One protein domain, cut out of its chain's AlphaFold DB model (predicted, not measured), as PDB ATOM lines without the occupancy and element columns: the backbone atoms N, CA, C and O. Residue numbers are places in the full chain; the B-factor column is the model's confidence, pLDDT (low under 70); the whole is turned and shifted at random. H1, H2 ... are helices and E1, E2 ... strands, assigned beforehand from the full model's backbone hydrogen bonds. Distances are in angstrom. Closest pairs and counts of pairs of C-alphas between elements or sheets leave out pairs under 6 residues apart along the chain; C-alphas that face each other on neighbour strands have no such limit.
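Overview. This is residues 8 to 79 of the 101 residues of an uncharacterized protein of Lupinus albus (UniProt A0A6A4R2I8). A small hairpin of two strands, E1 and E2, and a long helix, H1, make one end of an open, two-part shape, while a shorter helix, H2, lies alone at the other end. The unnamed stretch of residues 44 to 67 arches across the gap from H1 to H2, and residues 29 to 35, with the first part of H1, stick out. The printed part has 72 residues, with two named strands and two named helices in the order E1, E2, H1, H2; the sheet, E1 - E2, is antiparallel, and the class is mixed, helices and strands, with 32 residues, under half, in named elements. The whole is loose, with a radius of gyration of the C-alphas of 15.9 A and spans of 45 by 36 by 21 A.

Along the chain. E1 is residues 11 to 14, 9.4 A long, and begins at C-alpha 11 (-13.025, 33.373, -20.648). E2 is residues 17 to 20, 9.8 A. H1 is residues 30 to 43, 20.3 A. H2 is residues 68 to 77, 14.2 A, and ends at C-alpha 77 (21.497, 30.726, -11.144).

Arrangement. E1 and E2 form a hairpin, antiparallel at 142 degrees between directions, with N 12 and O 19 at 2.8 A. The closest C-alphas of E2 and H1, those of Trp 20 and Leu 40, are 7.4 A apart. E1 and H1 are apart, and H2 is apart from E1, E2 and H1. Every O i to N i+4 pair is within hydrogen-bond range in H2; in H1, 8 of 10 are.

Size, cuts and confidence. The two farthest C-alphas, of Asp 15 and Gln 77, are 45.3 A apart. The printed part has no cut, and the link from H1 to H2, 24 residues, is long. The mean pLDDT of the printed part is 75.1; 18 residues are under 70, among them residues 8 to 11 and 53 to 55.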
ATOM      1  N   GLY A   8      -8.367  38.301 -22.404       58.59
ATOM      2  CA  GLY A   8      -9.781  38.610 -22.159       58.59
ATOM      3  C   GLY A   8     -10.798  37.909 -23.070       58.59
ATOM      4  O   GLY A   8     -11.991  37.967 -22.791       58.59
ATOM      5  N   GLN A   9     -10.365  37.226 -24.133       61.53
ATOM      6  CA  GLN A   9     -11.218  36.383 -24.984       61.53
ATOM      7  C   GLN A   9     -11.173  34.899 -24.583       61.53
ATOM      8  O   GLN A   9     -11.945  34.098 -25.104       61.53
ATOM      9  N   SER A  10     -10.300  34.526 -23.640       65.88
ATOM     10  CA  SER A  10     -10.116  33.146 -23.157       65.88
ATOM     11  C   SER A  10     -10.957  32.833 -21.914       65.88
ATOM     12  O   SER A  10     -10.604  31.984 -21.095       65.88
ATOM     13  N   VAL A  11     -12.081  33.531 -21.756       69.44
ATOM     14  CA  VAL A  11     -13.025  33.373 -20.648       69.44
ATOM     15  C   VAL A  11     -14.437  33.219 -21.195       69.44
ATOM     16  O   VAL A  11     -14.878  33.966 -22.065       69.44
ATOM     17  N   ILE A  12     -15.153  32.230 -20.672       74.69
ATOM     18  CA  ILE A  12     -16.550  31.942 -20.986       74.69
ATOM     19  C   ILE A  12     -17.407  32.205 -19.752       74.69
ATOM     20  O   ILE A  12     -17.004  31.924 -18.623       74.69
ATOM     21  N   TRP A  13     -18.604  32.736 -19.964       70.12
ATOM     22  CA  TRP A  13     -19.588  32.910 -18.901       70.12
ATOM     23  C   TRP A  13     -20.420  31.633 -18.783       70.12
ATOM     24  O   TRP A  13     -21.114  31.261 -19.729       70.12
ATOM     25  N   VAL A  14     -20.322  30.932 -17.653       75.38
ATOM     26  CA  VAL A  14     -21.036  29.667 -17.415       75.38
ATOM     27  C   VAL A  14     -21.608  29.686 -16.011       75.38
ATOM     28  O   VAL A  14     -20.850  29.852 -15.058       75.38
ATOM     29  N   ASP A  15     -22.922  29.480 -15.893       66.56
ATOM     30  CA  ASP A  15     -23.638  29.384 -14.616       66.56
ATOM     31  C   ASP A  15     -23.206  30.485 -13.642       66.56
ATOM     32  O   ASP A  15     -22.612  30.199 -12.609       66.56
ATOM     33  N   ILE A  16     -23.442  31.748 -14.019       69.50
ATOM     34  CA  ILE A  16     -23.153  32.971 -13.239       69.50
ATOM     35  C   ILE A  16     -21.676  33.248 -12.886       69.50
ATOM     36  O   ILE A  16     -21.409  34.181 -12.129       69.50
ATOM     37  N   ILE A  17     -20.709  32.501 -13.435       70.56
ATOM     38  CA  ILE A  17     -19.278  32.676 -13.131       70.56
ATOM     39  C   ILE A  17     -18.443  32.765 -14.423       70.56
ATOM     40  O   ILE A  17     -18.682  32.038 -15.391       70.56
ATOM     41  N   TRP A  18     -17.420  33.633 -14.426       66.75
ATOM     42  CA  TRP A  18     -16.372  33.636 -15.454       66.75
ATOM     43  C   TRP A  18     -15.479  32.408 -15.279       66.75
ATOM     44  O   TRP A  18     -14.809  32.254 -14.258       66.75
ATOM     45  N   LYS A  19     -15.452  31.531 -16.281       68.50
ATOM     46  CA  LYS A  19     -14.559  30.372 -16.327       68.50
ATOM     47  C   LYS A  19     -13.525  30.565 -17.422       68.50
ATOM     48  O   LYS A  19     -13.861  30.940 -18.541       68.50
ATOM     49  N   TRP A  20     -12.270  30.260 -17.116       70.69
ATOM     50  CA  TRP A  20     -11.209  30.214 -18.116       70.69
ATOM     51  C   TRP A  20     -11.489  29.088 -19.120       70.69
ATOM     52  O   TRP A  20     -11.673  27.934 -18.732       70.69
ATOM     53  N   SER A  21     -11.524  29.423 -20.408       72.00
ATOM     54  CA  SER A  21     -11.601  28.477 -21.521       72.00
ATOM     55  C   SER A  21     -10.434  28.751 -22.452       72.00
ATOM     56  O   SER A  21     -10.464  29.669 -23.269       72.00
ATOM     57  N   ILE A  22      -9.374  27.965 -22.280       68.62
ATOM     58  CA  ILE A  22      -8.169  28.043 -23.101       68.62
ATOM     59  C   ILE A  22      -8.276  26.907 -24.121       68.62
ATOM     60  O   ILE A  22      -8.060  25.751 -23.753       68.62
ATOM     61  N   PRO A  23      -8.665  27.176 -25.379       67.62
ATOM     62  CA  PRO A  23      -8.678  26.152 -26.410       67.62
ATOM     63  C   PRO A  23      -7.238  25.806 -26.796       67.62
ATOM     64  O   PRO A  23      -6.452  26.665 -27.197       67.62
ATOM     65  N   TRP A  24      -6.886  24.529 -26.690       68.00
ATOM     66  CA  TRP A  24      -5.540  24.049 -26.987       68.00
ATOM     67  C   TRP A  24      -5.464  23.467 -28.400       68.00
ATOM     68  O   TRP A  24      -6.426  22.882 -28.891       68.00
ATOM     69  N   ARG A  25      -4.315  23.620 -29.073       75.00
ATOM     70  CA  ARG A  25      -4.142  23.154 -30.467       75.00
ATOM     71  C   ARG A  25      -4.108  21.632 -30.618       75.00
ATOM     72  O   ARG A  25      -4.343  21.140 -31.716       75.00
ATOM     73  N   ARG A  26      -3.760  20.909 -29.553       81.06
ATOM     74  CA  ARG A  26      -3.645  19.447 -29.521       81.06
ATOM     75  C   ARG A  26      -4.274  18.896 -28.251       81.06
ATOM     76  O   ARG A  26      -4.438  19.636 -27.280       81.06
ATOM     77  N   GLU A  27      -4.567  17.601 -28.255       76.00
ATOM     78  CA  GLU A  27      -4.884  16.885 -27.024       76.00
ATOM     79  C   GLU A  27      -3.680  16.877 -26.077       76.00
ATOM     80  O   GLU A  27      -2.531  16.736 -26.502       76.00
ATOM     81  N   HIS A  28      -3.966  17.033 -24.787       70.00
ATOM     82  CA  HIS A  28      -2.942  17.083 -23.750       70.00
ATOM     83  C   HIS A  28      -2.487  15.706 -23.333       70.00
ATOM     84  O   HIS A  28      -3.306  14.823 -23.045       70.00
ATOM     85  N   PHE A  29      -1.180  15.570 -23.153       75.69
ATOM     86  CA  PHE A  29      -0.630  14.431 -22.442       75.69
ATOM     87  C   PHE A  29      -1.097  14.438 -20.980       75.69
ATOM     88  O   PHE A  29      -1.372  15.484 -20.391       75.69
ATOM     89  N   GLN A  30      -1.172  13.262 -20.353       74.56
ATOM     90  CA  GLN A  30      -1.631  13.143 -18.959       74.56
ATOM     91  C   GLN A  30      -0.778  13.967 -17.980       74.56
ATOM     92  O   GLN A  30      -1.305  14.554 -17.037       74.56
ATOM     93  N   CYS A  31       0.524  14.079 -18.238       73.50
ATOM     94  CA  CYS A  31       1.442  14.918 -17.472       73.50
ATOM     95  C   CYS A  31       1.197  16.425 -17.665       73.50
ATOM     96  O   CYS A  31       1.371  17.196 -16.723       73.50
ATOM     97  N   GLU A  32       0.736  16.855 -18.841       77.44
ATOM     98  CA  GLU A  32       0.387  18.258 -19.098       77.44
ATOM     99  C   GLU A  32      -0.907  18.651 -18.382       77.44
ATOM    100  O   GLU A  32      -1.004  19.764 -17.873       77.44
ATOM    101  N   LYS A  33      -1.871  17.730 -18.252       78.06
ATOM    102  CA  LYS A  33      -3.147  17.996 -17.562       78.06
ATOM    103  C   LYS A  33      -2.953  18.454 -16.117       78.06
ATOM    104  O   LYS A  33      -3.590  19.411 -15.699       78.06
ATOM    105  N   TYR A  34      -2.031  17.832 -15.379       78.94
ATOM    106  CA  TYR A  34      -1.728  18.244 -14.004       78.94
ATOM    107  C   TYR A  34      -1.140  19.663 -13.933       78.94
ATOM    108  O   TYR A  34      -1.498  20.450 -13.057       78.94
ATOM    109  N   LEU A  35      -0.256  20.005 -14.875       80.50
ATOM    110  CA  LEU A  35       0.336  21.341 -14.963       80.50
ATOM    111  C   LEU A  35      -0.718  22.388 -15.327       80.50
ATOM    112  O   LEU A  35      -0.744  23.465 -14.736       80.50
ATOM    113  N   ILE A  36      -1.614  22.054 -16.254       80.75
ATOM    114  CA  ILE A  36      -2.720  22.916 -16.671       80.75
ATOM    115  C   ILE A  36      -3.677  23.160 -15.508       80.75
ATOM    116  O   ILE A  36      -4.016  24.309 -15.257       80.75
ATOM    117  N   ASP A  37      -4.049  22.131 -14.749       81.12
ATOM    118  CA  ASP A  37      -4.874  22.290 -13.546       81.12
ATOM    119  C   ASP A  37      -4.196  23.186 -12.502       81.12
ATOM    120  O   ASP A  37      -4.851  24.009 -11.857       81.12
ATOM    121  N   GLY A  38      -2.876  23.055 -12.341       83.50
ATOM    122  CA  GLY A  38      -2.083  23.936 -11.486       83.50
ATOM    123  C   GLY A  38      -2.138  25.394 -11.944       83.50
ATOM    124  O   GLY A  38      -2.387  26.286 -11.134       83.50
ATOM    125  N   ILE A  39      -1.970  25.632 -13.246       81.81
ATOM    126  CA  ILE A  39      -2.052  26.967 -13.848       81.81
ATOM    127  C   ILE A  39      -3.468  27.532 -13.712       81.81
ATOM    128  O   ILE A  39      -3.616  28.661 -13.257       81.81
ATOM    129  N   LEU A  40      -4.508  26.754 -14.026       81.69
ATOM    130  CA  LEU A  40      -5.910  27.164 -13.912       81.69
ATOM    131  C   LEU A  40      -6.261  27.578 -12.484       81.69
ATOM    132  O   LEU A  40      -6.911  28.601 -12.291       81.69
ATOM    133  N   LYS A  41      -5.784  26.846 -11.471       83.38
ATOM    134  CA  LYS A  41      -5.944  27.244 -10.063       83.38
ATOM    135  C   LYS A  41      -5.241  28.560  -9.744       83.38
ATOM    136  O   LYS A  41      -5.783  29.352  -8.981       83.38
ATOM    137  N   LEU A  42      -4.063  28.789 -10.322       81.88
ATOM    138  CA  LEU A  42      -3.283  30.007 -10.112       81.88
ATOM    139  C   LEU A  42      -3.950  31.238 -10.748       81.88
ATOM    140  O   LEU A  42      -3.932  32.311 -10.153       81.88
ATOM    141  N   ILE A  43      -4.542  31.079 -11.936       79.56
ATOM    142  CA  ILE A  43      -5.137  32.187 -12.702       79.56
ATOM    143  C   ILE A  43      -6.632  32.391 -12.440       79.56
ATOM    144  O   ILE A  43      -7.142  33.478 -12.680       79.56
ATOM    145  N   SER A  44      -7.343  31.389 -11.916       78.62
ATOM    146  CA  SER A  44      -8.765  31.483 -11.541       78.62
ATOM    147  C   SER A  44      -9.122  32.724 -10.700       78.62
ATOM    148  O   SER A  44     -10.111  33.376 -11.030       78.62
ATOM    149  N   PRO A  45      -8.345  33.120  -9.669       80.50
ATOM    150  CA  PRO A  45      -8.661  34.316  -8.884       80.50
ATOM    151  C   PRO A  45      -8.342  35.647  -9.592       80.50
ATOM    152  O   PRO A  45      -8.656  36.705  -9.049       80.50
ATOM    153  N   ILE A  46      -7.699  35.630 -10.764       77.44
ATOM    154  CA  ILE A  46      -7.314  36.849 -11.482       77.44
ATOM    155  C   ILE A  46      -8.535  37.410 -12.214       77.44
ATOM    156  O   ILE A  46      -9.094  36.774 -13.107       77.44
ATOM    157  N   ILE A  47      -8.928  38.632 -11.855       70.38
ATOM    158  CA  ILE A  47      -9.982  39.379 -12.544       70.38
ATOM    159  C   ILE A  47      -9.351  40.093 -13.740       70.38
ATOM    160  O   ILE A  47      -8.546  41.009 -13.562       70.38
ATOM    161  N   ILE A  48      -9.719  39.678 -14.951       68.00
ATOM    162  CA  ILE A  48      -9.262  40.324 -16.185       68.00
ATOM    163  C   ILE A  48      -9.918  41.705 -16.282       68.00
ATOM    164  O   ILE A  48     -11.145  41.820 -16.293       68.00
ATOM    165  N   GLN A  49      -9.103  42.756 -16.341       70.69
ATOM    166  CA  GLN A  49      -9.581  44.128 -16.477       70.69
ATOM    167  C   GLN A  49      -9.612  44.494 -17.958       70.69
ATOM    168  O   GLN A  49      -8.576  44.579 -18.602       70.69
ATOM    169  N   LYS A  50     -10.815  44.689 -18.506       61.47
ATOM    170  CA  LYS A  50     -11.030  44.879 -19.950       61.47
ATOM    171  C   LYS A  50     -10.386  46.153 -20.513       61.47
ATOM    172  O   LYS A  50     -10.066  46.192 -21.695       61.47
ATOM    173  N   ASP A  51     -10.201  47.162 -19.667       68.69
ATOM    174  CA  ASP A  51      -9.701  48.483 -20.060       68.69
ATOM    175  C   ASP A  51      -8.213  48.684 -19.723       68.69
ATOM    176  O   ASP A  51      -7.688  49.788 -19.860       68.69
ATOM    177  N   ILE A  52      -7.528  47.625 -19.274       70.19
ATOM    178  CA  ILE A  52      -6.088  47.635 -19.008       70.19
ATOM    179  C   ILE A  52      -5.408  46.709 -20.008       70.19
ATOM    180  O   ILE A  52      -5.824  45.572 -20.206       70.19
ATOM    181  N   GLU A  53      -4.351  47.210 -20.638       68.44
ATOM    182  CA  GLU A  53      -3.518  46.404 -21.521       68.44
ATOM    183  C   GLU A  53      -2.788  45.319 -20.717       68.44
ATOM    184  O   GLU A  53      -2.146  45.604 -19.701       68.44
ATOM    185  N   ASP A  54      -2.884  44.069 -21.174       66.12
ATOM    186  CA  ASP A  54      -2.182  42.944 -20.563       66.12
ATOM    187  C   ASP A  54      -0.664  43.144 -20.710       66.12
ATOM    188  O   ASP A  54      -0.104  43.031 -21.801       66.12
ATOM    189  N   GLN A  55       0.027  43.423 -19.601       67.56
ATOM    190  CA  GLN A  55       1.482  43.562 -19.585       67.56
ATOM    191  C   GLN A  55       2.139  42.319 -18.989       67.56
ATOM    192  O   GLN A  55       1.961  41.993 -17.814       67.56
ATOM    193  N   TRP A  56       2.963  41.641 -19.789       71.31
ATOM    194  CA  TRP A  56       3.836  40.588 -19.282       71.31
ATOM    195  C   TRP A  56       5.158  41.195 -18.815       71.31
ATOM    196  O   TRP A  56       5.978  41.635 -19.618       71.31
ATOM    197  N   ILE A  57       5.374  41.185 -17.502       76.94
ATOM    198  CA  ILE A  57       6.621  41.628 -16.877       76.94
ATOM    199  C   ILE A  57       7.494  40.407 -16.581       76.94
ATOM    200  O   ILE A  57       7.056  39.453 -15.934       76.94
ATOM    201  N   TRP A  58       8.748  40.443 -17.025       82.00
ATOM    202  CA  TRP A  58       9.773  39.474 -16.648       82.00
ATOM    203  C   TRP A  58      10.676  40.061 -15.548       82.00
ATOM    204  O   TRP A  58      11.651  40.743 -15.859       82.00
ATOM    205  N   PRO A  59      10.415  39.782 -14.255       79.44
ATOM    206  CA  PRO A  59      11.080  40.457 -13.133       79.44
ATOM    207  C   PRO A  59      12.556  40.070 -12.964       79.44
ATOM    208  O   PRO A  59      13.245  40.559 -12.071       79.44
ATOM    209  N   HIS A  60      13.043  39.138 -13.780       76.75
ATOM    210  CA  HIS A  60      14.418  38.662 -13.740       76.75
ATOM    211  C   HIS A  60      15.328  39.328 -14.778       76.75
ATOM    212  O   HIS A  60      16.498  38.956 -14.894       76.75
ATOM    213  N   ASP A  61      14.814  40.304 -15.523       78.12
ATOM    214  CA  ASP A  61      15.619  41.209 -16.330       78.12
ATOM    215  C   ASP A  61      15.265  42.658 -15.993       78.12
ATOM    216  O   ASP A  61      14.102  42.977 -15.766       78.12
ATOM    217  N   MET A  62      16.257  43.551 -15.987       78.00
ATOM    218  CA  MET A  62      16.012  44.968 -15.673       78.00
ATOM    219  C   MET A  62      15.147  45.655 -16.731       78.00
ATOM    220  O   MET A  62      14.481  46.644 -16.444       78.00
ATOM    221  N   SER A  63      15.134  45.109 -17.946       79.69
ATOM    222  CA  SER A  63      14.289  45.581 -19.039       79.69
ATOM    223  C   SER A  63      12.824  45.170 -18.875       79.69
ATOM    224  O   SER A  63      12.005  45.584 -19.685       79.69
ATOM    225  N   ASN A  64      12.490  44.314 -17.896       80.75
ATOM    226  CA  ASN A  64      11.180  43.668 -17.733       80.75
ATOM    227  C   ASN A  64      10.701  42.865 -18.956       80.75
ATOM    228  O   ASN A  64       9.561  42.406 -18.987       80.75
ATOM    229  N   ILE A  65      11.573  42.654 -19.942       80.00
ATOM    230  CA  ILE A  65      11.282  41.947 -21.185       80.00
ATOM    231  C   ILE A  65      11.787  40.516 -21.063       80.00
ATOM    232  O   ILE A  65      12.924  40.256 -20.662       80.00
ATOM    233  N   TYR A  66      10.941  39.573 -21.463       76.31
ATOM    234  CA  TYR A  66      11.354  38.189 -21.591       76.31
ATOM    235  C   TYR A  66      12.385  38.047 -22.717       76.31
ATOM    236  O   TYR A  66      12.119  38.347 -23.880       76.31
ATOM    237  N   THR A  67      13.564  37.528 -22.382       81.62
ATOM    238  CA  THR A  67      14.558  37.102 -23.372       81.62
ATOM    239  C   THR A  67      15.078  35.720 -23.025       81.62
ATOM    240  O   THR A  67      15.335  35.435 -21.854       81.62
ATOM    241  N   ILE A  68      15.345  34.895 -24.042       81.69
ATOM    242  CA  ILE A  68      15.965  33.568 -23.870       81.69
ATOM    243  C   ILE A  68      17.223  33.676 -22.991       81.69
ATOM    244  O   ILE A  68      17.404  32.907 -22.049       81.69
ATOM    245  N   LYS A  69      18.055  34.697 -23.228       83.81
ATOM    246  CA  LYS A  69      19.273  34.968 -22.452       83.81
ATOM    247  C   LYS A  69      18.989  35.168 -20.959       83.81
ATOM    248  O   LYS A  69      19.657  34.559 -20.125       83.81
ATOM    249  N   SER A  70      18.012  36.010 -20.618       81.56
ATOM    250  CA  SER A  70      17.627  36.252 -19.222       81.56
ATOM    251  C   SER A  70      17.061  34.992 -18.558       81.56
ATOM    252  O   SER A  70      17.401  34.693 -17.416       81.56
ATOM    253  N   THR A  71      16.284  34.189 -19.290       83.88
ATOM    254  CA  THR A  71      15.738  32.917 -18.807       83.88
ATOM    255  C   THR A  71      16.836  31.918 -18.483       83.88
ATOM    256  O   THR A  71      16.873  31.405 -17.367       83.88
ATOM    257  N   TYR A  72      17.784  31.691 -19.395       83.62
ATOM    258  CA  TYR A  72      18.914  30.798 -19.128       83.62
ATOM    259  C   TYR A  72      19.747  31.268 -17.938       83.62
ATOM    260  O   TYR A  72      20.143  30.443 -17.119       83.62
ATOM    261  N   LYS A  73      19.950  32.581 -17.778       82.62
ATOM    262  CA  LYS A  73      20.646  33.137 -16.611       82.62
ATOM    263  C   LYS A  73      19.933  32.780 -15.304       82.62
ATOM    264  O   LYS A  73      20.588  32.339 -14.367       82.62
ATOM    265  N   VAL A  74      18.606  32.907 -15.252       82.75
ATOM    266  CA  VAL A  74      17.801  32.536 -14.074       82.75
ATOM    267  C   VAL A  74      17.854  31.042 -13.805       82.75
ATOM    268  O   VAL A  74      18.046  30.636 -12.663       82.75
ATOM    269  N   ILE A  75      17.677  30.219 -14.837       82.00
ATOM    270  CA  ILE A  75      17.662  28.761 -14.694       82.00
ATOM    271  C   ILE A  75      19.030  28.259 -14.214       82.00
ATOM    272  O   ILE A  75      19.093  27.416 -13.316       82.00
ATOM    273  N   TRP A  76      20.110  28.828 -14.757       81.62
ATOM    274  CA  TRP A  76      21.481  28.563 -14.333       81.62
ATOM    275  C   TRP A  76      21.714  28.981 -12.877       81.62
ATOM    276  O   TRP A  76      22.163  28.176 -12.068       81.62
ATOM    277  N   GLN A  77      21.334  30.207 -12.508       78.38
ATOM    278  CA  GLN A  77      21.497  30.726 -11.144       78.38
ATOM    279  C   GLN A  77      20.670  29.966 -10.105       78.38
ATOM    280  O   GLN A  77      21.125  29.765  -8.983       78.38
ATOM    281  N   LYS A  78      19.457  29.533 -10.460       75.44
ATOM    282  CA  LYS A  78      18.582  28.768  -9.564       75.44
ATOM    283  C   LYS A  78      18.969  27.289  -9.469       75.44
ATOM    284  O   LYS A  78      18.325  26.560  -8.720       75.44
ATOM    285  N   GLY A  79      19.982  26.837 -10.216       65.44
ATOM    286  CA  GLY A  79      20.437  25.446 -10.196       65.44
ATOM    287  C   GLY A  79      19.322  24.452 -10.521       65.44
ATOM    288  O   GLY A  79      19.335  23.328 -10.021       65.44
TER     289      GLY A  79